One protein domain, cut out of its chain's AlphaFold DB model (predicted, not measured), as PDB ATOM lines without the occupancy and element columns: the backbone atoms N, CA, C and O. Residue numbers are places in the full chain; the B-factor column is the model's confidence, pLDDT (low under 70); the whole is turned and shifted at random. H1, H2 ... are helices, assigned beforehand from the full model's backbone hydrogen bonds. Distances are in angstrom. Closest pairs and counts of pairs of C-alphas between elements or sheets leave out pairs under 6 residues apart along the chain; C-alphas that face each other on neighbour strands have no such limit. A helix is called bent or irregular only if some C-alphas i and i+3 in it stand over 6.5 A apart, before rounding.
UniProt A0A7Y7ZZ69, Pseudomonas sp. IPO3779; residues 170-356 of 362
ATOM      1  N   THR A 170      12.239  28.006  -0.179       93.69
ATOM      2  CA  THR A 170      12.307  27.961  -1.640       93.69
ATOM      3  C   THR A 170      11.276  28.926  -2.252       93.69
ATOM      4  O   THR A 170      10.328  29.327  -1.565       93.69
ATOM      5  N   PRO A 171      11.389  29.305  -3.539       95.06
ATOM      6  CA  PRO A 171      10.353  30.086  -4.221       95.06
ATOM      7  C   PRO A 171       8.943  29.489  -4.072       95.06
ATOM      8  O   PRO A 171       8.020  30.198  -3.670       95.06
ATOM      9  N   LEU A 172       8.796  28.174  -4.270       94.88
ATOM     10  CA  LEU A 172       7.540  27.453  -4.053       94.88
ATOM     11  C   LEU A 172       7.075  27.541  -2.593       94.88
ATOM     12  O   LEU A 172       5.894  27.761  -2.330       94.88
ATOM     13  N   GLY A 173       8.004  27.431  -1.639       91.94
ATOM     14  CA  GLY A 173       7.713  27.606  -0.219       91.94
ATOM     15  C   GLY A 173       7.175  28.999   0.111       91.94
ATOM     16  O   GLY A 173       6.201  29.120   0.850       91.94
ATOM     17  N   ASN A 174       7.737  30.053  -0.483       89.75
ATOM     18  CA  ASN A 174       7.237  31.422  -0.324       89.75
ATOM     19  C   ASN A 174       5.840  31.606  -0.942       89.75
ATOM     20  O   ASN A 174       5.003  32.317  -0.383       89.75
ATOM     21  N   CYS A 175       5.560  30.949  -2.069       93.00
ATOM     22  CA  CYS A 175       4.219  30.895  -2.655       93.00
ATOM     23  C   CYS A 175       3.226  30.170  -1.728       93.00
ATOM     24  O   CYS A 175       2.102  30.642  -1.549       93.00
ATOM     25  N   LEU A 176       3.654  29.091  -1.063       92.06
ATOM     26  CA  LEU A 176       2.846  28.392  -0.061       92.06
ATOM     27  C   LEU A 176       2.562  29.258   1.175       92.06
ATOM     28  O   LEU A 176       1.422  29.270   1.630       92.06
ATOM     29  N   VAL A 177       3.535  30.028   1.683       85.56
ATOM     30  CA  VAL A 177       3.290  30.998   2.772       85.56
ATOM     31  C   VAL A 177       2.196  31.985   2.372       85.56
ATOM     32  O   VAL A 177       1.191  32.088   3.066       85.56
ATOM     33  N   LYS A 178       2.331  32.627   1.203       87.56
ATOM     34  CA  LYS A 178       1.328  33.579   0.697       87.56
ATOM     35  C   LYS A 178      -0.051  32.938   0.554       87.56
ATOM     36  O   LYS A 178      -1.052  33.553   0.905       87.56
ATOM     37  N   CYS A 179      -0.114  31.708   0.047       90.44
ATOM     38  CA  CYS A 179      -1.361  30.955  -0.046       90.44
ATOM     39  C   CYS A 179      -2.010  30.758   1.329       90.44
ATOM     40  O   CYS A 179      -3.196  31.038   1.503       90.44
ATOM     41  N   MET A 180      -1.234  30.330   2.325       82.38
ATOM     42  CA  MET A 180      -1.749  30.127   3.676       82.38
ATOM     43  C   MET A 180      -2.176  31.435   4.345       82.38
ATOM     44  O   MET A 180      -3.215  31.442   5.000       82.38
ATOM     45  N   ASP A 181      -1.448  32.532   4.133       79.88
ATOM     46  CA  ASP A 181      -1.822  33.856   4.642       79.88
ATOM     47  C   ASP A 181      -3.181  34.305   4.085       79.88
ATOM     48  O   ASP A 181      -4.057  34.721   4.838       79.88
ATOM     49  N   TRP A 182      -3.417  34.154   2.780       84.62
ATOM     50  CA  TRP A 182      -4.708  34.508   2.180       84.62
ATOM     51  C   TRP A 182      -5.838  33.558   2.587       84.62
ATOM     52  O   TRP A 182      -6.954  33.997   2.866       84.62
ATOM     53  N   GLN A 183      -5.566  32.256   2.690       83.38
ATOM     54  CA  GLN A 183      -6.555  31.308   3.201       83.38
ATOM     55  C   GLN A 183      -6.942  31.639   4.647       83.38
ATOM     56  O   GLN A 183      -8.095  31.481   5.049       83.38
ATOM     57  N   ARG A 184      -5.985  32.118   5.435       73.75
ATOM     58  CA  ARG A 184      -6.218  32.586   6.793       73.75
ATOM     59  C   ARG A 184      -7.109  33.829   6.817       73.75
ATOM     60  O   ARG A 184      -8.072  33.846   7.581       73.75
ATOM     61  N   GLU A 185      -6.873  34.817   5.956       75.88
ATOM     62  CA  GLU A 185      -7.774  35.978   5.830       75.88
ATOM     63  C   GLU A 185      -9.215  35.558   5.492       75.88
ATOM     64  O   GLU A 185     -10.180  36.086   6.050       75.88
ATOM     65  N   SER A 186      -9.386  34.540   4.640       80.75
ATOM     66  CA  SER A 186     -10.704  33.961   4.345       80.75
ATOM     67  C   SER A 186     -11.401  33.406   5.590       80.75
ATOM     68  O   SER A 186     -12.583  33.673   5.819       80.75
ATOM     69  N   GLN A 187     -10.677  32.676   6.442       73.88
ATOM     70  CA  GLN A 187     -11.245  32.107   7.668       73.88
ATOM     71  C   GLN A 187     -11.714  33.183   8.656       73.88
ATOM     72  O   GLN A 187     -12.687  32.957   9.382       73.88
ATOM     73  N   HIS A 188     -11.052  34.342   8.669       65.25
ATOM     74  CA  HIS A 188     -11.384  35.458   9.559       65.25
ATOM     75  C   HIS A 188     -12.449  36.395   9.007       65.25
ATOM     76  O   HIS A 188     -13.102  37.101   9.778       65.25
ATOM     77  N   SER A 189     -12.660  36.408   7.696       69.38
ATOM     78  CA  SER A 189     -13.652  37.295   7.116       69.38
ATOM     79  C   SER A 189     -15.073  36.886   7.505       69.38
ATOM     80  O   SER A 189     -15.470  35.734   7.358       69.38
ATOM     81  N   ALA A 190     -15.889  37.834   7.968       71.06
ATOM     82  CA  ALA A 190     -17.316  37.597   8.197       71.06
ATOM     83  C   ALA A 190     -18.125  37.597   6.885       71.06
ATOM     84  O   ALA A 190     -19.185  36.977   6.808       71.06
ATOM     85  N   HIS A 191     -17.622  38.270   5.845       78.94
ATOM     86  CA  HIS A 191     -18.340  38.493   4.594       78.94
ATOM     87  C   HIS A 191     -18.043  37.387   3.572       78.94
ATOM     88  O   HIS A 191     -16.891  37.178   3.192       78.94
ATOM     89  N   ILE A 192     -19.076  36.693   3.082       82.06
ATOM     90  CA  ILE A 192     -18.915  35.514   2.209       82.06
ATOM     91  C   ILE A 192     -18.166  35.825   0.900       82.06
ATOM     92  O   ILE A 192     -17.342  35.023   0.467       82.06
ATOM     93  N   ALA A 193     -18.352  37.018   0.322       83.75
ATOM     94  CA  ALA A 193     -17.620  37.426  -0.883       83.75
ATOM     95  C   ALA A 193     -16.120  37.591  -0.627       83.75
ATOM     96  O   ALA A 193     -15.304  37.215  -1.462       83.75
ATOM     97  N   HIS A 194     -15.750  38.097   0.551       83.50
ATOM     98  CA  HIS A 194     -14.350  38.200   0.946       83.50
ATOM     99  C   HIS A 194     -13.762  36.816   1.223       83.50
ATOM    100  O   HIS A 194     -12.638  36.565   0.814       83.50
ATOM    101  N   LYS A 195     -14.515  35.895   1.846       86.31
ATOM    102  CA  LYS A 195     -14.062  34.502   2.008       86.31
ATOM    103  C   LYS A 195     -13.703  33.877   0.667       86.31
ATOM    104  O   LYS A 195     -12.614  33.338   0.493       86.31
ATOM    105  N   PHE A 196     -14.608  34.001  -0.301       91.00
ATOM    106  CA  PHE A 196     -14.373  33.512  -1.652       91.00
ATOM    107  C   PHE A 196     -13.155  34.189  -2.295       91.00
ATOM    108  O   PHE A 196     -12.255  33.497  -2.767       91.00
ATOM    109  N   ALA A 197     -13.091  35.523  -2.270       89.75
ATOM    110  CA  ALA A 197     -11.999  36.274  -2.881       89.75
ATOM    111  C   ALA A 197     -10.639  35.920  -2.267       89.75
ATOM    112  O   ALA A 197      -9.693  35.641  -2.995       89.75
ATOM    113  N   PHE A 198     -10.542  35.861  -0.940       89.50
ATOM    114  CA  PHE A 198      -9.313  35.496  -0.242       89.50
ATOM    115  C   PHE A 198      -8.912  34.040  -0.504       89.50
ATOM    116  O   PHE A 198      -7.743  33.776  -0.779       89.50
ATOM    117  N   ASN A 199      -9.864  33.098  -0.537       92.94
ATOM    118  CA  ASN A 199      -9.569  31.725  -0.959       92.94
ATOM    119  C   ASN A 199      -9.057  31.663  -2.408       92.94
ATOM    120  O   ASN A 199      -8.157  30.886  -2.724       92.94
ATOM    121  N   TRP A 200      -9.614  32.478  -3.301       94.94
ATOM    122  CA  TRP A 200      -9.169  32.528  -4.688       94.94
ATOM    123  C   TRP A 200      -7.768  33.134  -4.828       94.94
ATOM    124  O   TRP A 200      -6.925  32.586  -5.533       94.94
ATOM    125  N   ILE A 201      -7.482  34.229  -4.122       93.44
ATOM    126  CA  ILE A 201      -6.147  34.842  -4.112       93.44
ATOM    127  C   ILE A 201      -5.115  33.860  -3.531       93.44
ATOM    128  O   ILE A 201      -3.996  33.768  -4.039       93.44
ATOM    129  N   ALA A 202      -5.496  33.063  -2.527       93.44
ATOM    130  CA  ALA A 202      -4.659  31.984  -2.007       93.44
ATOM    131  C   ALA A 202      -4.312  30.940  -3.084       93.44
ATOM    132  O   ALA A 202      -3.158  30.532  -3.203       93.44
ATOM    133  N   LEU A 203      -5.287  30.546  -3.910       95.62
ATOM    134  CA  LEU A 203      -5.064  29.656  -5.050       95.62
ATOM    135  C   LEU A 203      -4.105  30.292  -6.074       95.62
ATOM    136  O   LEU A 203      -3.120  29.668  -6.468       95.62
ATOM    137  N   GLU A 204      -4.336  31.554  -6.453       95.44
ATOM    138  CA  GLU A 204      -3.477  32.303  -7.386       95.44
ATOM    139  C   GLU A 204      -2.030  32.446  -6.898       95.44
ATOM    140  O   GLU A 204      -1.107  32.476  -7.717       95.44
ATOM    141  N   ALA A 205      -1.808  32.499  -5.582       94.62
ATOM    142  CA  ALA A 205      -0.470  32.573  -5.005       94.62
ATOM    143  C   ALA A 205       0.396  31.349  -5.347       94.62
ATOM    144  O   ALA A 205       1.615  31.483  -5.393       94.62
ATOM    145  N   LEU A 206      -0.217  30.192  -5.628       95.00
ATOM    146  CA  LEU A 206       0.469  28.962  -6.041       95.00
ATOM    147  C   LEU A 206       0.557  28.799  -7.564       95.00
ATOM    148  O   LEU A 206       1.152  27.830  -8.035       95.00
ATOM    149  N   LEU A 207      -0.020  29.714  -8.345       95.25
ATOM    150  CA  LEU A 207       0.134  29.748  -9.798       95.25
ATOM    151  C   LEU A 207       1.334  30.593 -10.212       95.25
ATOM    152  O   LEU A 207       1.695  31.576  -9.549       95.25
ATOM    153  N   LYS A 208       1.877  30.254 -11.387       92.88
ATOM    154  CA  LYS A 208       2.869  31.086 -12.063       92.88
ATOM    155  C   LYS A 208       2.296  32.481 -12.318       92.88
ATOM    156  O   LYS A 208       1.116  32.577 -12.662       92.88
ATOM    157  N   PRO A 209       3.092  33.556 -12.179       88.56
ATOM    158  CA  PRO A 209       2.609  34.921 -12.376       88.56
ATOM    159  C   PRO A 209       1.881  35.149 -13.710       88.56
ATOM    160  O   PRO A 209       0.891  35.874 -13.740       88.56
ATOM    161  N   ASP A 210       2.336  34.502 -14.784       91.56
ATOM    162  CA  ASP A 210       1.783  34.574 -16.140       91.56
ATOM    163  C   ASP A 210       0.564  33.664 -16.378       91.56
ATOM    164  O   ASP A 210      -0.082  33.766 -17.415       91.56
ATOM    165  N   GLU A 211       0.208  32.809 -15.414       93.06
ATOM    166  CA  GLU A 211      -0.932  31.882 -15.485       93.06
ATOM    167  C   GLU A 211      -2.049  32.219 -14.484       93.06
ATOM    168  O   GLU A 211      -2.964  31.423 -14.270       93.06
ATOM    169  N   ARG A 212      -2.010  33.406 -13.867       92.25
ATOM    170  CA  ARG A 212      -3.073  33.907 -12.968       92.25
ATOM    171  C   ARG A 212      -4.294  34.454 -13.713       92.25
ATOM    172  O   ARG A 212      -5.130  35.132 -13.124       92.25
ATOM    173  N   ASP A 213      -4.390  34.182 -15.006       90.56
ATOM    174  CA  ASP A 213      -5.500  34.567 -15.859       90.56
ATOM    175  C   ASP A 213      -6.526  33.428 -16.002       90.56
ATOM    176  O   ASP A 213      -6.328  32.295 -15.554       90.56
ATOM    177  N   GLY A 214      -7.631  33.715 -16.694       88.25
ATOM    178  CA  GLY A 214      -8.693  32.740 -16.951       88.25
ATOM    179  C   GLY A 214      -8.201  31.496 -17.701       88.25
ATOM    180  O   GLY A 214      -8.719  30.394 -17.486       88.25
ATOM    181  N   THR A 215      -7.186  31.646 -18.556       91.94
ATOM    182  CA  THR A 215      -6.595  30.544 -19.325       91.94
ATOM    183  C   THR A 215      -5.777  29.626 -18.426       91.94
ATOM    184  O   THR A 215      -5.975  28.408 -18.451       91.94
ATOM    185  N   GLY A 216      -4.892  30.193 -17.609       92.62
ATOM    186  CA  GLY A 216      -4.020  29.468 -16.698       92.62
ATOM    187  C   GLY A 216      -4.791  28.746 -15.598       92.62
ATOM    188  O   GLY A 216      -4.582  27.547 -15.397       92.62
ATOM    189  N   VAL A 217      -5.792  29.383 -14.979       93.44
ATOM    190  CA  VAL A 217      -6.648  28.712 -13.976       93.44
ATOM    191  C   VAL A 217      -7.437  27.550 -14.595       93.44
ATOM    192  O   VAL A 217      -7.507  26.463 -14.017       93.44
ATOM    193  N   SER A 218      -7.956  27.730 -15.818       92.81
ATOM    194  CA  SER A 218      -8.669  26.684 -16.574       92.81
ATOM    195  C   SER A 218      -7.740  25.578 -17.079       92.81
ATOM    196  O   SER A 218      -8.191  24.478 -17.407       92.81
ATOM    197  N   LYS A 219      -6.437  25.853 -17.155       94.12
ATOM    198  CA  LYS A 219      -5.407  24.862 -17.443       94.12
ATOM    199  C   LYS A 219      -5.085  24.052 -16.188       94.12
ATOM    200  O   LYS A 219      -5.146  22.827 -16.266       94.12
ATOM    201  N   ARG A 220      -4.746  24.702 -15.068       95.44
ATOM    202  CA  ARG A 220      -4.148  24.075 -13.874       95.44
ATOM    203  C   ARG A 220      -5.154  23.384 -12.953       95.44
ATOM    204  O   ARG A 220      -4.981  22.204 -12.670       95.44
ATOM    205  N   TYR A 221      -6.224  24.048 -12.519       95.62
ATOM    206  CA  TYR A 221      -7.102  23.483 -11.482       95.62
ATOM    207  C   TYR A 221      -7.931  22.265 -11.912       95.62
ATOM    208  O   TYR A 221      -8.040  21.335 -11.113       95.62
ATOM    209  N   PRO A 222      -8.448  22.168 -13.156       94.88
ATOM    210  CA  PRO A 222      -9.143  20.958 -13.597       94.88
ATOM    211  C   PRO A 222      -8.274  19.693 -13.552       94.88
ATOM    212  O   PRO A 222      -8.793  18.589 -13.383       94.88
ATOM    213  N   LEU A 223      -6.947  19.835 -13.667       94.44
ATOM    214  CA  LEU A 223      -6.018  18.710 -13.571       94.44
ATOM    215  C   LEU A 223      -6.121  18.002 -12.213       94.44
ATOM    216  O   LEU A 223      -6.151  16.774 -12.161       94.44
ATOM    217  N   LEU A 224      -6.260  18.776 -11.134       93.94
ATOM    218  CA  LEU A 224      -6.355  18.280  -9.757       93.94
ATOM    219  C   LEU A 224      -7.575  17.396  -9.520       93.94
ATOM    220  O   LEU A 224      -7.652  16.741  -8.489       93.94
ATOM    221  N   LEU A 225      -8.534  17.421 -10.440       93.38
ATOM    222  CA  LEU A 225      -9.833  16.778 -10.336       93.38
ATOM    223  C   LEU A 225      -9.957  15.605 -11.310       93.38
ATOM    224  O   LEU A 225     -11.063  15.141 -11.537       93.38
ATOM    225  N   GLY A 226      -8.875  15.164 -11.961       91.19
ATOM    226  CA  GLY A 226      -8.966  14.138 -13.007       91.19
ATOM    227  C   GLY A 226      -9.662  14.634 -14.282       91.19
ATOM    228  O   GLY A 226     -10.192  13.839 -15.055       91.19
ATOM    229  N   ALA A 227      -9.681  15.953 -14.508       93.00
ATOM    230  CA  ALA A 227     -10.299  16.592 -15.667       93.00
ATOM    231  C   ALA A 227      -9.281  17.446 -16.452       93.00
ATOM    232  O   ALA A 227      -9.518  18.642 -16.657       93.00
ATOM    233  N   PRO A 228      -8.149  16.878 -16.923       92.81
ATOM    234  CA  PRO A 228      -7.092  17.649 -17.569       92.81
ATOM    235  C   PRO A 228      -7.613  18.480 -18.753       92.81
ATOM    236  O   PRO A 228      -8.551  18.111 -19.476       92.81
ATOM    237  N   SER A 229      -7.018  19.659 -18.938       90.00
ATOM    238  CA  SER A 229      -7.269  20.508 -20.101       90.00
ATOM    239  C   SER A 229      -6.554  19.958 -21.344       90.00
ATOM    240  O   SER A 229      -5.633  19.144 -21.245       90.00
ATOM    241  N   LYS A 230      -6.939  20.444 -22.533       89.56
ATOM    242  CA  LYS A 230      -6.281  20.070 -23.800       89.56
ATOM    243  C   LYS A 230      -4.783  20.409 -23.824       89.56
ATOM    244  O   LYS A 230      -4.038  19.797 -24.582       89.56
ATOM    245  N   ALA A 231      -4.336  21.345 -22.983       89.31
ATOM    246  CA  ALA A 231      -2.927  21.714 -22.874       89.31
ATOM    247  C   ALA A 231      -2.039  20.530 -22.449       89.31
ATOM    248  O   ALA A 231      -0.885  20.460 -22.860       89.31
ATOM    249  N   TYR A 232      -2.582  19.571 -21.689       90.88
ATOM    250  CA  TYR A 232      -1.845  18.383 -21.251       90.88
ATOM    251  C   TYR A 232      -1.985  17.185 -22.190       90.88
ATOM    252  O   TYR A 232      -1.310  16.182 -21.980       90.88
ATOM    253  N   SER A 233      -2.823  17.261 -23.232       89.31
ATOM    254  CA  SER A 233      -3.100  16.113 -24.103       89.31
ATOM    255  C   SER A 233      -1.829  15.524 -24.706       89.31
ATOM    256  O   SER A 233      -1.672  14.308 -24.699       89.31
ATOM    257  N   LYS A 234      -0.892  16.359 -25.175       92.06
ATOM    258  CA  LYS A 234       0.373  15.869 -25.743       92.06
ATOM    259  C   LYS A 234       1.179  15.070 -24.714       92.06
ATOM    260  O   LYS A 234       1.562  13.952 -25.021       92.06
ATOM    261  N   VAL A 235       1.374  15.628 -23.516       92.31
ATOM    262  CA  VAL A 235       2.152  15.007 -22.428       92.31
ATOM    263  C   VAL A 235       1.500  13.704 -21.961       92.31
ATOM    264  O   VAL A 235       2.161  12.674 -21.875       92.31
ATOM    265  N   ILE A 236       0.181  13.720 -21.747       92.56
ATOM    266  CA  ILE A 236      -0.585  12.547 -21.304       92.56
ATOM    267  C   ILE A 236      -0.590  11.442 -22.367       92.56
ATOM    268  O   ILE A 236      -0.552  10.271 -22.018       92.56
ATOM    269  N   HIS A 237      -0.660  11.777 -23.660       91.56
ATOM    270  CA  HIS A 237      -0.660  10.770 -24.725       91.56
ATOM    271  C   HIS A 237       0.733  10.232 -25.056       91.56
ATOM    272  O   HIS A 237       0.829   9.100 -25.525       91.56
ATOM    273  N   SER A 238       1.794  11.015 -24.838       93.31
ATOM    274  CA  SER A 238       3.169  10.555 -25.059       93.31
ATOM    275  C   SER A 238       3.665   9.587 -23.986       93.31
ATOM    276  O   SER A 238       4.602   8.838 -24.244       93.31
ATOM    277  N   ASP A 239       3.045   9.586 -22.807       93.50
ATOM    278  CA  ASP A 239       3.399   8.715 -21.690       93.50
ATOM    279  C   ASP A 239       2.333   7.618 -21.509       93.50
ATOM    280  O   ASP A 239       1.156   7.893 -21.265       93.50
ATOM    281  N   ILE A 240       2.741   6.352 -21.639       93.44
ATOM    282  CA  ILE A 240       1.835   5.195 -21.557       93.44
ATOM    283  C   ILE A 240       1.174   5.102 -20.175       93.44
ATOM    284  O   ILE A 240      -0.016   4.785 -20.087       93.44
ATOM    285  N   HIS A 241       1.918   5.400 -19.110       93.06
ATOM    286  CA  HIS A 241       1.430   5.335 -17.739       93.06
ATOM    287  C   HIS A 241       0.382   6.422 -17.486       93.06
ATOM    288  O   HIS A 241      -0.735   6.112 -17.067       93.06
ATOM    289  N   LEU A 242       0.683   7.678 -17.836       93.56
ATOM    290  CA  LEU A 242      -0.279   8.783 -17.716       93.56
ATOM    291  C   LEU A 242      -1.514   8.556 -18.594       93.56
ATOM    292  O   LEU A 242      -2.639   8.806 -18.156       93.56
ATOM    293  N   SER A 243      -1.332   8.048 -19.818       93.69
ATOM    294  CA  SER A 243      -2.450   7.751 -20.713       93.69
ATOM    295  C   SER A 243      -3.377   6.692 -20.122       93.69
ATOM    296  O   SER A 243      -4.596   6.864 -20.147       93.69
ATOM    297  N   SER A 244      -2.808   5.609 -19.583       94.25
ATOM    298  CA  SER A 244      -3.567   4.545 -18.922       94.25
ATOM    299  C   SER A 244      -4.310   5.091 -17.704       94.25
ATOM    300  O   SER A 244      -5.519   4.903 -17.574       94.25
ATOM    301  N   PHE A 245      -3.611   5.852 -16.862       93.88
ATOM    302  CA  PHE A 245      -4.161   6.448 -15.654       93.88
ATOM    303  C   PHE A 245      -5.393   7.323 -15.926       93.88
ATOM    304  O   PHE A 245      -6.455   7.077 -15.351       93.88
ATOM    305  N   PHE A 246      -5.284   8.316 -16.817       91.94
ATOM    306  CA  PHE A 246      -6.383   9.253 -17.088       91.94
ATOM    307  C   PHE A 246      -7.535   8.628 -17.886       91.94
ATOM    308  O   PHE A 246      -8.651   9.138 -17.825       91.94
ATOM    309  N   LYS A 247      -7.305   7.518 -18.602       91.56
ATOM    310  CA  LYS A 247      -8.392   6.729 -19.204       91.56
ATOM    311  C   LYS A 247      -9.212   6.003 -18.141       91.56
ATOM    312  O   LYS A 247     -10.435   6.014 -18.216       91.56
ATOM    313  N   SER A 248      -8.547   5.398 -17.157       90.75
ATOM    314  CA  SER A 248      -9.209   4.667 -16.070       90.75
ATOM    315  C   SER A 248      -9.807   5.583 -14.999       90.75
ATOM    316  O   SER A 248     -10.757   5.189 -14.332       90.75
ATOM    317  N   ASN A 249      -9.281   6.802 -14.847       90.44
ATOM    318  CA  ASN A 249      -9.673   7.759 -13.809       90.44
ATOM    319  C   ASN A 249     -10.160   9.089 -14.407       90.44
ATOM    320  O   ASN A 249      -9.765  10.167 -13.960       90.44
ATOM    321  N   SER A 250     -10.994   9.026 -15.446       89.56
ATOM    322  CA  SER A 250     -11.617  10.223 -16.019       89.56
ATOM    323  C   SER A 250     -12.757  10.708 -15.125       89.56
ATOM    324  O   SER A 250     -13.671   9.943 -14.818       89.56
ATOM    325  N   ASN A 251     -12.742  11.989 -14.753       91.81
ATOM    326  CA  ASN A 251     -13.804  12.565 -13.930       91.81
ATOM    327  C   ASN A 251     -15.156  12.580 -14.681       91.81
ATOM    328  O   ASN A 251     -15.223  13.171 -15.766       91.81
ATOM    329  N   PRO A 252     -16.233  11.992 -14.122       91.38
ATOM    330  CA  PRO A 252     -17.557  12.004 -14.751       91.38
ATOM    331  C   PRO A 252     -18.172  13.413 -14.859       91.38
ATOM    332  O   PRO A 252     -18.867  13.697 -15.829       91.38
ATOM    333  N   HIS A 253     -17.834  14.326 -13.944       92.94
ATOM    334  CA  HIS A 253     -18.294  15.724 -13.896       92.94
ATOM    335  C   HIS A 253     -17.256  16.704 -14.465       92.94
ATOM    336  O   HIS A 253     -17.191  17.874 -14.081       92.94
ATOM    337  N   ALA A 254     -16.403  16.251 -15.390       92.38
ATOM    338  CA  ALA A 254     -15.326  17.075 -15.944       92.38
ATOM    339  C   ALA A 254     -15.825  18.385 -16.583       92.38
ATOM    340  O   ALA A 254     -15.149  19.412 -16.484       92.38
ATOM    341  N   SER A 255     -16.980  18.369 -17.256       92.88
ATOM    342  CA  SER A 255     -17.584  19.565 -17.859       92.88
ATOM    343  C   SER A 255     -18.073  20.558 -16.810       92.88
ATOM    344  O   SER A 255     -17.797  21.751 -16.942       92.88
ATOM    345  N   GLU A 256     -18.736  20.067 -15.764       93.44
ATOM    346  CA  GLU A 256     -19.270  20.874 -14.662       93.44
ATOM    347  C   GLU A 256     -18.137  21.552 -13.895       93.44
ATOM    348  O   GLU A 256     -18.149  22.768 -13.735       93.44
ATOM    349  N   TRP A 257     -17.085  20.812 -13.536       94.25
ATOM    350  CA  TRP A 257     -15.904  21.384 -12.887       94.25
ATOM    351  C   TRP A 257     -15.217  22.457 -13.736       94.25
ATOM    352  O   TRP A 257     -14.886  23.535 -13.242       94.25
ATOM    353  N   LYS A 258     -15.018  22.194 -15.034       94.19
ATOM    354  CA  LYS A 258     -14.422  23.172 -15.961       94.19
ATOM    355  C   LYS A 258     -15.296  24.413 -16.131       94.19
ATOM    356  O   LYS A 258     -14.776  25.498 -16.387       94.19
ATOM    357  N   GLN A 259     -16.615  24.273 -16.048       93.38
ATOM    358  CA  GLN A 259     -17.530  25.406 -16.054       93.38
ATOM    359  C   GLN A 259     -17.456  26.176 -14.734       93.38
ATOM    360  O   GLN A 259     -17.201  27.376 -14.771       93.38
ATOM    361  N   ALA A 260     -17.564  25.496 -13.594       93.38
ATOM    362  CA  ALA A 260     -17.510  26.109 -12.273       93.38
ATOM    363  C   ALA A 260     -16.209  26.893 -12.051       93.38
ATOM    364  O   ALA A 260     -16.255  28.028 -11.600       93.38
ATOM    365  N   ILE A 261     -15.049  26.352 -12.445       95.19
ATOM    366  CA  ILE A 261     -13.758  27.058 -12.330       95.19
ATOM    367  C   ILE A 261     -13.732  28.343 -13.170       95.19
ATOM    368  O   ILE A 261     -13.239  29.369 -12.703       95.19
ATOM    369  N   ARG A 262     -14.289  28.312 -14.388       93.38
ATOM    370  CA  ARG A 262     -14.397  29.510 -15.237       93.38
ATOM    371  C   ARG A 262     -15.347  30.545 -14.644       93.38
ATOM    372  O   ARG A 262     -15.024  31.729 -14.656       93.38
ATOM    373  N   GLU A 263     -16.488  30.106 -14.122       92.06
ATOM    374  CA  GLU A 263     -17.452  30.993 -13.468       92.06
ATOM    375  C   GLU A 263     -16.868  31.615 -12.195       92.06
ATOM    376  O   GLU A 263     -16.987  32.822 -12.017       92.06
ATOM    377  N   MET A 264     -16.165  30.835 -11.364       93.12
ATOM    378  CA  MET A 264     -15.461  31.347 -10.185       93.12
ATOM    379  C   MET A 264     -14.412  32.402 -10.567       93.12
ATOM    380  O   MET A 264     -14.362  33.457  -9.939       93.12
ATOM    381  N   TYR A 265     -13.619  32.183 -11.623       92.25
ATOM    382  CA  TYR A 265     -12.662  33.197 -12.088       92.25
ATOM    383  C   TYR A 265     -13.358  34.501 -12.503       92.25
ATOM    384  O   TYR A 265     -12.936  35.580 -12.090       92.25
ATOM    385  N   GLY A 266     -14.446  34.408 -13.277       88.81
ATOM    386  CA  GLY A 266     -15.250  35.576 -13.650       88.81
ATOM    387  C   GLY A 266     -15.772  36.323 -12.423       88.81
ATOM    388  O   GLY A 266     -15.586  37.532 -12.307       88.81
ATOM    389  N   TYR A 267     -16.303  35.576 -11.456       86.88
ATOM    390  CA  TYR A 267     -16.815  36.116 -10.199       86.88
ATOM    391  C   TYR A 267     -15.739  36.830  -9.375       86.88
ATOM    392  O   TYR A 267     -15.961  37.906  -8.824       86.88
ATOM    393  N   ARG A 268     -14.531  36.265  -9.314       86.94
ATOM    394  CA  ARG A 268     -13.383  36.909  -8.667       86.94
ATOM    395  C   ARG A 268     -13.001  38.213  -9.366       86.94
ATOM    396  O   ARG A 268     -12.662  39.182  -8.689       86.94
ATOM    397  N   CYS A 269     -13.025  38.250 -10.696       85.62
ATOM    398  CA  CYS A 269     -12.725  39.466 -11.447       85.62
ATOM    399  C   CYS A 269     -13.738  40.571 -11.146       85.62
ATOM    400  O   CYS A 269     -13.320  41.697 -10.897       85.62
ATOM    401  N   GLU A 270     -15.028  40.245 -11.083       80.88
ATOM    402  CA  GLU A 270     -16.061  41.192 -10.646       80.88
ATOM    403  C   GLU A 270     -15.753  41.713  -9.232       80.88
ATOM    404  O   GLU A 270     -15.736  42.924  -9.018       80.88
ATOM    405  N   ILE A 271     -15.394  40.827  -8.287       77.81
ATOM    406  CA  ILE A 271     -15.089  41.216  -6.896       77.81
ATOM    407  C   ILE A 271     -13.927  42.195  -6.785       77.81
ATOM    408  O   ILE A 271     -14.003  43.172  -6.037       77.81
ATOM    409  N   ILE A 272     -12.852  41.938  -7.521       74.62
ATOM    410  CA  ILE A 272     -11.603  42.688  -7.381       74.62
ATOM    411  C   ILE A 272     -11.594  43.961  -8.238       74.62
ATOM    412  O   ILE A 272     -10.987  44.949  -7.831       74.62
ATOM    413  N   HIS A 273     -12.264  43.974  -9.397       68.56
ATOM    414  CA  HIS A 273     -12.266  45.131 -10.300       68.56
ATOM    415  C   HIS A 273     -13.386  46.145 -10.027       68.56
ATOM    416  O   HIS A 273     -13.160  47.329 -10.261       68.56
ATOM    417  N   GLU A 274     -14.553  45.736  -9.513       58.81
ATOM    418  CA  GLU A 274     -15.667  46.667  -9.238       58.81
ATOM    419  C   GLU A 274     -15.568  47.360  -7.863       58.81
ATOM    420  O   GLU A 274     -16.428  48.158  -7.505       58.81
ATOM    421  N   GLY A 275     -14.496  47.121  -7.096       48.72
ATOM    422  CA  GLY A 275     -14.160  47.958  -5.943       48.72
ATOM    423  C   GLY A 275     -15.220  47.979  -4.837       48.72
ATOM    424  O   GLY A 275     -15.555  49.045  -4.348       48.72
ATOM    425  N   GLY A 276     -15.740  46.821  -4.424       46.22
ATOM    426  CA  GLY A 276     -16.251  46.570  -3.064       46.22
ATOM    427  C   GLY A 276     -17.456  47.362  -2.517       46.22
ATOM    428  O   GLY A 276     -17.971  46.953  -1.480       46.22
ATOM    429  N   THR A 277     -17.945  48.430  -3.151       43.88
ATOM    430  CA  THR A 277     -19.066  49.237  -2.618       43.88
ATOM    431  C   THR A 277     -20.328  49.196  -3.474       43.88
ATOM    432  O   THR A 277     -21.417  49.277  -2.914       43.88
ATOM    433  N   ASP A 278     -20.209  48.956  -4.785       40.50
ATOM    434  CA  ASP A 278     -21.348  48.816  -5.713       40.50
ATOM    435  C   ASP A 278     -21.651  47.353  -6.075       40.50
ATOM    436  O   ASP A 278     -22.259  47.044  -7.104       40.50
ATOM    437  N   PHE A 279     -21.292  46.431  -5.179       43.62
ATOM    438  CA  PHE A 279     -21.815  45.069  -5.187       43.62
ATOM    439  C   PHE A 279     -23.308  45.076  -4.851       43.62
ATOM    440  O   PHE A 279     -23.736  44.739  -3.748       43.62
ATOM    441  N   SER A 280     -24.131  45.498  -5.807       43.22
ATOM    442  CA  SER A 280     -25.576  45.422  -5.658       43.22
ATOM    443  C   SER A 280     -25.978  43.953  -5.504       43.22
ATOM    444  O   SER A 280     -25.608  43.081  -6.296       43.22
ATOM    445  N   SER A 281     -26.777  43.675  -4.478       46.22
ATOM    446  CA  SER A 281     -27.364  42.370  -4.145       46.22
ATOM    447  C   SER A 281     -28.193  41.725  -5.272       46.22
ATOM    448  O   SER A 281     -28.739  40.644  -5.087       46.22
ATOM    449  N   GLN A 282     -28.291  42.372  -6.439       45.72
ATOM    450  CA  GLN A 282     -28.996  41.893  -7.624       45.72
ATOM    451  C   GLN A 282     -28.134  41.001  -8.538       45.72
ATOM    452  O   GLN A 282     -28.705  40.233  -9.307       45.72
ATOM    453  N   LYS A 283     -26.791  41.066  -8.465       56.06
ATOM    454  CA  LYS A 283     -25.881  40.197  -9.253       56.06
ATOM    455  C   LYS A 283     -25.276  39.038  -8.454       56.06
ATOM    456  O   LYS A 283     -24.869  38.033  -9.034       56.06
ATOM    457  N   ILE A 284     -25.208  39.161  -7.128       62.47
ATOM    458  CA  ILE A 284     -24.694  38.100  -6.259       62.47
ATOM    459  C   ILE A 284     -25.836  37.170  -5.866       62.47
ATOM    460  O   ILE A 284     -26.710  37.560  -5.101       62.47
ATOM    461  N   GLU A 285     -25.778  35.920  -6.314       75.38
ATOM    462  CA  GLU A 285     -26.608  34.844  -5.771       75.38
ATOM    463  C   GLU A 285     -25.922  34.270  -4.516       75.38
ATOM    464  O   GLU A 285     -24.914  33.567  -4.649       75.38
ATOM    465  N   PRO A 286     -26.410  34.543  -3.285       76.81
ATOM    466  CA  PRO A 286     -25.662  34.232  -2.064       76.81
ATOM    467  C   PRO A 286     -25.352  32.742  -1.899       76.81
ATOM    468  O   PRO A 286     -24.255  32.389  -1.479       76.81
ATOM    469  N   ASN A 287     -26.281  31.864  -2.291       82.75
ATOM    470  CA  ASN A 287     -26.062  30.418  -2.238       82.75
ATOM    471  C   ASN A 287     -25.005  29.959  -3.252       82.75
ATOM    472  O   ASN A 287     -24.211  29.072  -2.954       82.75
ATOM    473  N   LYS A 288     -24.957  30.581  -4.438       85.94
ATOM    474  CA  LYS A 288     -23.929  30.294  -5.447       85.94
ATOM    475  C   LYS A 288     -22.547  30.696  -4.942       85.94
ATOM    476  O   LYS A 288     -21.579  29.967  -5.130       85.94
ATOM    477  N   LEU A 289     -22.465  31.843  -4.275       86.00
ATOM    478  CA  LEU A 289     -21.231  32.333  -3.676       86.00
ATOM    479  C   LEU A 289     -20.779  31.469  -2.492       86.00
ATOM    480  O   LEU A 289     -19.596  31.159  -2.387       86.00
ATOM    481  N   ASP A 290     -21.703  31.020  -1.643       86.50
ATOM    482  CA  ASP A 290     -21.403  30.041  -0.593       86.50
ATOM    483  C   ASP A 290     -20.873  28.729  -1.191       86.50
ATOM    484  O   ASP A 290     -19.835  28.220  -0.768       86.50
ATOM    485  N   TRP A 291     -21.498  28.223  -2.254       90.25
ATOM    486  CA  TRP A 291     -20.993  27.064  -2.989       90.25
ATOM    487  C   TRP A 291     -19.589  27.297  -3.565       90.25
ATOM    488  O   TRP A 291     -18.707  26.457  -3.392       90.25
ATOM    489  N   PHE A 292     -19.322  28.465  -4.154       92.75
ATOM    490  CA  PHE A 292     -17.983  28.841  -4.617       92.75
ATOM    491  C   PHE A 292     -16.943  28.898  -3.490       92.75
ATOM    492  O   PHE A 292     -15.792  28.504  -3.700       92.75
ATOM    493  N   VAL A 293     -17.316  29.319  -2.278       90.75
ATOM    494  CA  VAL A 293     -16.426  29.210  -1.108       90.75
ATOM    495  C   VAL A 293     -16.055  27.750  -0.855       90.75
ATOM    496  O   VAL A 293     -14.874  27.448  -0.715       90.75
ATOM    497  N   HIS A 294     -17.015  26.827  -0.885       89.88
ATOM    498  CA  HIS A 294     -16.739  25.402  -0.670       89.88
ATOM    499  C   HIS A 294     -15.877  24.792  -1.787       89.88
ATOM    500  O   HIS A 294     -14.942  24.041  -1.504       89.88
ATOM    501  N   LEU A 295     -16.130  25.146  -3.053       93.25
ATOM    502  CA  LEU A 295     -15.302  24.697  -4.178       93.25
ATOM    503  C   LEU A 295     -13.860  25.214  -4.069       93.25
ATOM    504  O   LEU A 295     -12.914  24.457  -4.294       93.25
ATOM    505  N   THR A 296     -13.672  26.486  -3.708       94.12
ATOM    506  CA  THR A 296     -12.330  27.064  -3.533       94.12
ATOM    507  C   THR A 296     -11.602  26.486  -2.323       94.12
ATOM    508  O   THR A 296     -10.421  26.167  -2.441       94.12
ATOM    509  N   GLU A 297     -12.283  26.259  -1.193       90.50
ATOM    510  CA  GLU A 297     -11.714  25.553  -0.035       90.50
ATOM    511  C   GLU A 297     -11.246  24.143  -0.416       90.50
ATOM    512  O   GLU A 297     -10.138  23.735  -0.058       90.50
ATOM    513  N   PHE A 298     -12.057  23.417  -1.189       90.50
ATOM    514  CA  PHE A 298     -11.719  22.080  -1.662       90.50
ATOM    515  C   PHE A 298     -10.475  22.080  -2.560       90.50
ATOM    516  O   PHE A 298      -9.551  21.289  -2.346       90.50
ATOM    517  N   LEU A 299     -10.416  22.988  -3.539       94.56
ATOM    518  CA  LEU A 299      -9.246  23.148  -4.407       94.56
ATOM    519  C   LEU A 299      -8.001  23.551  -3.608       94.56
ATOM    520  O   LEU A 299      -6.933  22.990  -3.842       94.56
ATOM    521  N   LEU A 300      -8.132  24.458  -2.634       92.94
ATOM    522  CA  LEU A 300      -7.020  24.888  -1.783       92.94
ATOM    523  C   LEU A 300      -6.410  23.722  -1.025       92.94
ATOM    524  O   LEU A 300      -5.196  23.539  -1.070       92.94
ATOM    525  N   VAL A 301      -7.240  22.914  -0.359       87.06
ATOM    526  CA  VAL A 301      -6.763  21.734   0.373       87.06
ATOM    527  C   VAL A 301      -5.992  20.802  -0.558       87.06
ATOM    528  O   VAL A 301      -4.926  20.317  -0.186       87.06
ATOM    529  N   ARG A 302      -6.473  20.597  -1.790       90.12
ATOM    530  CA  ARG A 302      -5.758  19.776  -2.773       90.12
ATOM    531  C   ARG A 302      -4.405  20.348  -3.141       90.12
ATOM    532  O   ARG A 302      -3.415  19.637  -3.015       90.12
ATOM    533  N   VAL A 303      -4.355  21.600  -3.595       94.38
ATOM    534  CA  VAL A 303      -3.092  22.198  -4.045       94.38
ATOM    535  C   VAL A 303      -2.094  22.241  -2.893       94.38
ATOM    536  O   VAL A 303      -0.968  21.796  -3.072       94.38
ATOM    537  N   ILE A 304      -2.508  22.687  -1.703       91.25
ATOM    538  CA  ILE A 304      -1.645  22.765  -0.514       91.25
ATOM    539  C   ILE A 304      -1.049  21.394  -0.172       91.25
ATOM    540  O   ILE A 304       0.148  21.305   0.088       91.25
ATOM    541  N   ASN A 305      -1.852  20.327  -0.213       87.62
ATOM    542  CA  ASN A 305      -1.366  18.978   0.075       87.62
ATOM    543  C   ASN A 305      -0.354  18.493  -0.972       87.62
ATOM    544  O   ASN A 305       0.682  17.959  -0.596       87.62
ATOM    545  N   ILE A 306      -0.603  18.713  -2.270       93.75
ATOM    546  CA  ILE A 306       0.370  18.320  -3.304       93.75
ATOM    547  C   ILE A 306       1.640  19.168  -3.195       93.75
ATOM    548  O   ILE A 306       2.727  18.635  -3.358       93.75
ATOM    549  N   VAL A 307       1.540  20.470  -2.898       94.75
ATOM    550  CA  VAL A 307       2.721  21.327  -2.698       94.75
ATOM    551  C   VAL A 307       3.549  20.837  -1.512       94.75
ATOM    552  O   VAL A 307       4.772  20.802  -1.612       94.75
ATOM    553  N   ALA A 308       2.911  20.422  -0.415       88.81
ATOM    554  CA  ALA A 308       3.612  19.841   0.725       88.81
ATOM    555  C   ALA A 308       4.418  18.593   0.320       88.81
ATOM    556  O   ALA A 308       5.612  18.516   0.604       88.81
ATOM    557  N   GLU A 309       3.799  17.665  -0.415       90.88
ATOM    558  CA  GLU A 309       4.473  16.474  -0.958       90.88
ATOM    559  C   GLU A 309       5.592  16.841  -1.950       90.88
ATOM    560  O   GLU A 309       6.695  16.301  -1.877       90.88
ATOM    561  N   ALA A 310       5.362  17.828  -2.819       94.75
ATOM    562  CA  ALA A 310       6.354  18.320  -3.772       94.75
ATOM    563  C   ALA A 310       7.594  18.878  -3.069       94.75
ATOM    564  O   ALA A 310       8.723  18.612  -3.475       94.75
ATOM    565  N   MET A 311       7.402  19.625  -1.984       91.88
ATOM    566  CA  MET A 311       8.504  20.164  -1.193       91.88
ATOM    567  C   MET A 311       9.267  19.069  -0.433       91.88
ATOM    568  O   MET A 311      10.486  19.183  -0.295       91.88
ATOM    569  N   VAL A 312       8.595  18.002   0.023       89.56
ATOM    570  CA  VAL A 312       9.269  16.798   0.558       89.56
ATOM    571  C   VAL A 312      10.148  16.156  -0.517       89.56
ATOM    572  O   VAL A 312      11.291  15.793  -0.238       89.56
ATOM    573  N   ASP A 313       9.657  16.106  -1.754       92.69
ATOM    574  CA  ASP A 313      10.388  15.628  -2.932       92.69
ATOM    575  C   ASP A 313      11.352  16.690  -3.524       92.69
ATOM    576  O   ASP A 313      11.852  16.536  -4.636       92.69
ATOM    577  N   GLN A 314      11.660  17.748  -2.763       93.38
ATOM    578  CA  GLN A 314      12.639  18.800  -3.078       93.38
ATOM    579  C   GLN A 314      12.319  19.678  -4.299       93.38
ATOM    580  O   GLN A 314      13.218  20.346  -4.815       93.38
ATOM    581  N   VAL A 315      11.057  19.769  -4.716       96.31
ATOM    582  CA  VAL A 315      10.614  20.724  -5.745       96.31
ATOM    583  C   VAL A 315      10.778  22.160  -5.239       96.31
ATOM    584  O   VAL A 315      10.350  22.505  -4.133       96.31
ATOM    585  N   GLN A 316      11.406  23.018  -6.046       94.50
ATOM    586  CA  GLN A 316      11.842  24.345  -5.609       94.50
ATOM    587  C   GLN A 316      10.943  25.474  -6.114       94.50
ATOM    588  O   GLN A 316      10.791  26.483  -5.422       94.50
ATOM    589  N   THR A 317      10.359  25.337  -7.307       96.19
ATOM    590  CA  THR A 317       9.654  26.434  -7.998       96.19
ATOM    591  C   THR A 317       8.216  26.076  -8.373       96.19
ATOM    592  O   THR A 317       7.882  24.907  -8.559       96.19
ATOM    593  N   GLU A 318       7.348  27.084  -8.551       94.75
ATOM    594  CA  GLU A 318       5.996  26.860  -9.092       94.75
ATOM    595  C   GLU A 318       5.998  26.261 -10.510       94.75
ATOM    596  O   GLU A 318       5.018  25.639 -10.921       94.75
ATOM    597  N   SER A 319       7.095  26.426 -11.260       94.56
ATOM    598  CA  SER A 319       7.230  25.860 -12.602       94.56
ATOM    599  C   SER A 319       7.443  24.359 -12.569       94.56
ATOM    600  O   SER A 319       6.641  23.643 -13.159       94.56
ATOM    601  N   GLU A 320       8.442  23.898 -11.818       95.88
ATOM    602  CA  GLU A 320       8.680  22.468 -11.593       95.88
ATOM    603  C   GLU A 320       7.445  21.794 -10.980       95.88
ATOM    604  O   GLU A 320       7.038  20.710 -11.396       95.88
ATOM    605  N   PHE A 321       6.791  22.470 -10.027       97.25
ATOM    606  CA  PHE A 321       5.571  21.970  -9.403       97.25
ATOM    607  C   PHE A 321       4.475  21.675 -10.436       97.25
ATOM    608  O   PHE A 321       3.981  20.551 -10.524       97.25
ATOM    609  N   TRP A 322       4.088  22.673 -11.232       95.88
ATOM    610  CA  TRP A 322       2.948  22.532 -12.134       95.88
ATOM    611  C   TRP A 322       3.245  21.783 -13.430       95.88
ATOM    612  O   TRP A 322       2.326  21.163 -13.975       95.88
ATOM    613  N   ASP A 323       4.460  21.894 -13.963       92.62
ATOM    614  CA  ASP A 323       4.803  21.319 -15.266       92.62
ATOM    615  C   ASP A 323       5.312  19.884 -15.154       92.62
ATOM    616  O   ASP A 323       4.950  19.062 -15.999       92.62
ATOM    617  N   ASP A 324       6.053  19.567 -14.089       90.62
ATOM    618  CA  ASP A 324       6.743  18.283 -13.958       90.62
ATOM    619  C   ASP A 324       6.140  17.417 -12.842       90.62
ATOM    620  O   ASP A 324       5.872  16.230 -13.038       90.62
ATOM    621  N   TYR A 325       5.868  18.003 -11.670       96.19
ATOM    622  CA  TYR A 325       5.524  17.228 -10.477       96.19
ATOM    623  C   TYR A 325       4.063  16.759 -10.432       96.19
ATOM    624  O   TYR A 325       3.794  15.576 -10.209       96.19
ATOM    625  N   VAL A 326       3.096  17.665 -10.637       96.25
ATOM    626  CA  VAL A 326       1.666  17.382 -10.385       96.25
ATOM    627  C   VAL A 326       1.157  16.183 -11.192       96.25
ATOM    628  O   VAL A 326       0.441  15.346 -10.648       96.25
ATOM    629  N   LEU A 327       1.522  16.059 -12.473       94.06
ATOM    630  CA  LEU A 327       1.088  14.929 -13.309       94.06
ATOM    631  C   LEU A 327       1.617  13.590 -12.786       94.06
ATOM    632  O   LEU A 327       0.850  12.631 -12.677       94.06
ATOM    633  N   GLY A 328       2.903  13.547 -12.429       93.50
ATOM    634  CA  GLY A 328       3.530  12.371 -11.835       93.50
ATOM    635  C   GLY A 328       2.851  11.987 -10.524       93.50
ATOM    636  O   GLY A 328       2.392  10.851 -10.387       93.50
ATOM    637  N   PHE A 329       2.683  12.955  -9.615       95.00
ATOM    638  CA  PHE A 329       2.022  12.756  -8.324       95.00
ATOM    639  C   PHE A 329       0.618  12.169  -8.478       95.00
ATOM    640  O   PHE A 329       0.306  11.158  -7.849       95.00
ATOM    641  N   LEU A 330      -0.217  12.762  -9.340       93.50
ATOM    642  CA  LEU A 330      -1.609  12.342  -9.520       93.50
ATOM    643  C   LEU A 330      -1.734  10.886  -9.970       93.50
ATOM    644  O   LEU A 330      -2.685  10.220  -9.566       93.50
ATOM    645  N   SER A 331      -0.786  10.404 -10.775       91.75
ATOM    646  CA  SER A 331      -0.759   9.019 -11.254       91.75
ATOM    647  C   SER A 331      -0.054   8.035 -10.313       91.75
ATOM    648  O   SER A 331      -0.085   6.833 -10.557       91.75
ATOM    649  N   SER A 332       0.586   8.531  -9.252       91.81
ATOM    650  CA  SER A 332       1.379   7.721  -8.327       91.81
ATOM    651  C   SER A 332       0.545   7.120  -7.193       91.81
ATOM    652  O   SER A 332      -0.542   7.595  -6.864       91.81
ATOM    653  N   GLU A 333       1.117   6.132  -6.506       88.56
ATOM    654  CA  GLU A 333       0.537   5.540  -5.293       88.56
ATOM    655  C   GLU A 333       0.442   6.531  -4.118       88.56
ATOM    656  O   GLU A 333      -0.340   6.312  -3.194       88.56
ATOM    657  N   LYS A 334       1.180   7.656  -4.164       87.56
ATOM    658  CA  LYS A 334       1.072   8.734  -3.166       87.56
ATOM    659  C   LYS A 334      -0.283   9.457  -3.235       87.56
ATOM    660  O   LYS A 334      -0.683  10.106  -2.268       87.56
ATOM    661  N   ASN A 335      -1.019   9.341  -4.345       89.62
ATOM    662  CA  ASN A 335      -2.345   9.935  -4.490       89.62
ATOM    663  C   ASN A 335      -3.425   9.122  -3.747       89.62
ATOM    664  O   ASN A 335      -4.209   8.372  -4.335       89.62
ATOM    665  N   GLY A 336      -3.520   9.335  -2.432       84.69
ATOM    666  CA  GLY A 336      -4.532   8.702  -1.577       84.69
ATOM    667  C   GLY A 336      -5.987   9.095  -1.883       84.69
ATOM    668  O   GLY A 336      -6.915   8.508  -1.327       84.69
ATOM    669  N   TRP A 337      -6.244  10.067  -2.765       88.38
ATOM    670  CA  TRP A 337      -7.616  10.455  -3.121       88.38
ATOM    671  C   TRP A 337      -8.326   9.412  -3.979       88.38
ATOM    672  O   TRP A 337      -9.555   9.359  -3.996       88.38
ATOM    673  N   ILE A 338      -7.555   8.594  -4.694       84.81
ATOM    674  CA  ILE A 338      -8.086   7.509  -5.519       84.81
ATOM    675  C   ILE A 338      -8.580   6.384  -4.620       84.81
ATOM    676  O   ILE A 338      -9.720   5.951  -4.744       84.81
ATOM    677  N   THR A 339      -7.746   5.959  -3.669       81.50
ATOM    678  CA  THR A 339      -8.072   4.860  -2.750       81.50
ATOM    679  C   THR A 339      -9.243   5.204  -1.834       81.50
ATOM    680  O   THR A 339     -10.028   4.331  -1.480       81.50
ATOM    681  N   THR A 340      -9.405   6.484  -1.495       79.75
ATOM    682  CA  THR A 340     -10.525   6.990  -0.685       79.75
ATOM    683  C   THR A 340     -11.762   7.370  -1.507       79.75
ATOM    684  O   THR A 340     -12.770   7.772  -0.932       79.75
ATOM    685  N   GLY A 341     -11.715   7.268  -2.842       81.31
ATOM    686  CA  GLY A 341     -12.845   7.586  -3.725       81.31
ATOM    687  C   GLY A 341     -13.208   9.074  -3.803       81.31
ATOM    688  O   GLY A 341     -14.200   9.436  -4.432       81.31
ATOM    689  N   VAL A 342     -12.413   9.964  -3.203       85.44
ATOM    690  CA  VAL A 342     -12.686  11.410  -3.195       85.44
ATOM    691  C   VAL A 342     -12.058  12.137  -4.380       85.44
ATOM    692  O   VAL A 342     -12.274  13.339  -4.520       85.44
ATOM    693  N   PHE A 343     -11.298  11.448  -5.244       87.25
ATOM    694  CA  PHE A 343     -10.484  12.056  -6.303       87.25
ATOM    695  C   PHE A 343     -11.243  13.030  -7.213       87.25
ATOM    696  O   PHE A 343     -10.695  14.070  -7.560       87.25
ATOM    697  N   PHE A 344     -12.513  12.792  -7.515       88.31
ATOM    698  CA  PHE A 344     -13.271  13.663  -8.418       88.31
ATOM    699  C   PHE A 344     -13.987  14.832  -7.733       88.31
ATOM    700  O   PHE A 344     -14.434  15.753  -8.414       88.31
ATOM    701  N   GLY A 345     -14.081  14.827  -6.398       85.25
ATOM    702  CA  GLY A 345     -14.774  15.882  -5.652       85.25
ATOM    703  C   GLY A 345     -16.287  15.931  -5.881       85.25
ATOM    704  O   GLY A 345     -16.882  16.989  -5.697       85.25
ATOM    705  N   ASN A 346     -16.904  14.807  -6.265       85.25
ATOM    706  CA  ASN A 346     -18.334  14.710  -6.592       85.25
ATOM    707  C   ASN A 346     -19.235  15.315  -5.506       85.25
ATOM    708  O   ASN A 346     -20.079  16.153  -5.796       85.25
ATOM    709  N   HIS A 347     -18.942  15.004  -4.241       80.38
ATOM    710  CA  HIS A 347     -19.657  15.519  -3.069       80.38
ATOM    711  C   HIS A 347     -19.719  17.055  -2.957       80.38
ATOM    712  O   HIS A 347     -20.568  17.561  -2.229       80.38
ATOM    713  N   VAL A 348     -18.828  17.794  -3.630       84.56
ATOM    714  CA  VAL A 348     -18.832  19.268  -3.630       84.56
ATOM    715  C   VAL A 348     -19.442  19.834  -4.915       84.56
ATOM    716  O   VAL A 348     -20.115  20.863  -4.866       84.56
ATOM    717  N   ILE A 349     -19.222  19.188  -6.067       88.06
ATOM    718  CA  ILE A 349     -19.670  19.710  -7.370       88.06
ATOM    719  C   ILE A 349     -21.132  19.379  -7.687       88.06
ATOM    720  O   ILE A 349     -21.809  20.203  -8.286       88.06
ATOM    721  N   GLU A 350     -21.638  18.230  -7.230       82.88
ATOM    722  CA  GLU A 350     -23.024  17.787  -7.462       82.88
ATOM    723  C   GLU A 350     -24.048  18.581  -6.626       82.88
ATOM    724  O   GLU A 350     -25.256  18.367  -6.730       82.88
ATOM    725  N   HIS A 351     -23.586  19.497  -5.771       77.56
ATOM    726  CA  HIS A 351     -24.458  20.320  -4.948       77.56
ATOM    727  C   HIS A 351     -25.234  21.344  -5.790       77.56
ATOM    728  O   HIS A 351     -24.655  22.271  -6.360       77.56
ATOM    729  N   ASP A 352     -26.564  21.233  -5.790       74.25
ATOM    730  CA  ASP A 352     -27.439  22.265  -6.345       74.25
ATOM    731  C   ASP A 352     -27.649  23.401  -5.337       74.25
ATOM    732  O   ASP A 352     -28.572  23.387  -4.515       74.25
ATOM    733  N   TRP A 353     -26.809  24.426  -5.443       77.50
ATOM    734  CA  TRP A 353     -26.881  25.637  -4.624       77.50
ATOM    735  C   TRP A 353     -28.218  26.389  -4.752       77.50
ATOM    736  O   TRP A 353     -28.564  27.194  -3.883       77.50
ATOM    737  N   ARG A 354     -29.027  26.132  -5.792       74.06
ATOM    738  CA  ARG A 354     -30.363  26.739  -5.919       74.06
ATOM    739  C   ARG A 354     -31.356  26.176  -4.907       74.06
ATOM    740  O   ARG A 354     -32.345  26.835  -4.604       74.06
ATOM    741  N   THR A 355     -31.089  24.991  -4.358       69.00
ATOM    742  CA  THR A 355     -31.976  24.322  -3.390       69.00
ATOM    743  C   THR A 355     -31.806  24.815  -1.951       69.00
ATOM    744  O   THR A 355     -32.618  24.474  -1.089       69.00
ATOM    745  N   GLY A 356     -30.809  25.664  -1.685       59.84
ATOM    746  CA  GLY A 356     -30.580  26.291  -0.384       59.84
ATOM    747  C   GLY A 356     -29.118  26.216   0.068       59.84
ATOM    748  O   GLY A 356     -28.274  25.686  -0.650       59.84
TER     749      GLY A 356
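AT A GLANCE: This is residues 170 to 356 of the 362 residues of a protein of Pseudomonas sp. IPO3779 (UniProt A0A7Y7ZZ69). A long helix, H7, runs through the middle of the domain, with the hairpin of H1 and H2 packed lengthwise on it as a three-helix bundle; on one side of this group H6, H3 and H8 form a second layer, running across H7. The short H4 and H5 make a corner at one end of this second layer, and the short H10 packs on H7. The printed part has 187 residues, with ten named helices, H1 to H10 in chain order, and no named strand; its class is all helix. It is compact, with a radius of gyration of the C-alphas of 16.5 A and spans of 51 by 38 by 27 A.

IN THESE COORDINATES: H7, residues 286 to 312, is the longest helix at 39.1 A, from C-alpha 286 at (-25.662, 34.232, -2.064) to C-alpha 312 at (9.269, 16.798, 0.558). H1, residues 171 to 188, begins at (10.353, 30.086, -4.221) and spans 26.3 A; H2, residues 192 to 205, spans 20.0 A. H6, residues 254 to 273, spans 28.8 A, and H8, residues 318 to 331, 19.2 A. The others are H3, residues 214 to 225; H4, 230 to 238; H5, 240 to 248; H9, 336 to 339; and H10, 346 to 349. H4 and H8 are irregular, with C-alphas 231 and 234 at 7.3 A and 323 and 326 at 7.0 A; H3 is only just so, with C-alphas 219 and 222 at 6.6 A.

HOW THE PARTS SIT: H7 is the hub, touching five helices. H2 touches it at a shallow tilt of 26 degrees, the same way, with closest C-alphas of Phe 196 and Val 293 at 4.8 A. H1 and H2 form a hairpin, opposite ways at 4 degrees, with closest C-alphas of Cys 179 and Ala 202 at 4.0 A. H8 touches residues 306 to 310 of H7, about perpendicular at 88 degrees, with closest C-alphas of Ala 310 and Phe 321 at 6.8 A. H3 touches H6 at a steep tilt of 44 degrees, opposite ways, with closest C-alphas of Pro 222 and Lys 258 at 6.2 A. H5 touches H8, with closest C-alphas of Phe 245 and Ser 331 at 6.1 A. H4 and H5 touch only at the corner, with closest C-alphas of Ile 236 and Ser 243 at 5.2 A. H10 touches H7, with closest C-alphas of Leu 295 and Val 348 at 6.5 A; H9 touches no helix. Every O i to N i+4 pair is within hydrogen-bond range in H1, H2, H5, H6 and H7, against 4 of 8 in H3, 3 of 5 in H4 and 7 of 10 in H8; H9 and H10 are too short for such a pair.

THE WHOLE: The C-alphas farthest apart, of Ile 240 and Thr 277, are 52.3 A apart. The printed part has no cut. The link from H6 to H7, residues 274 to 285, is long. Residues 188 to 189, 273 to 284 and 355 to 356 have pLDDT under 70; the mean of the printed part is 86.6.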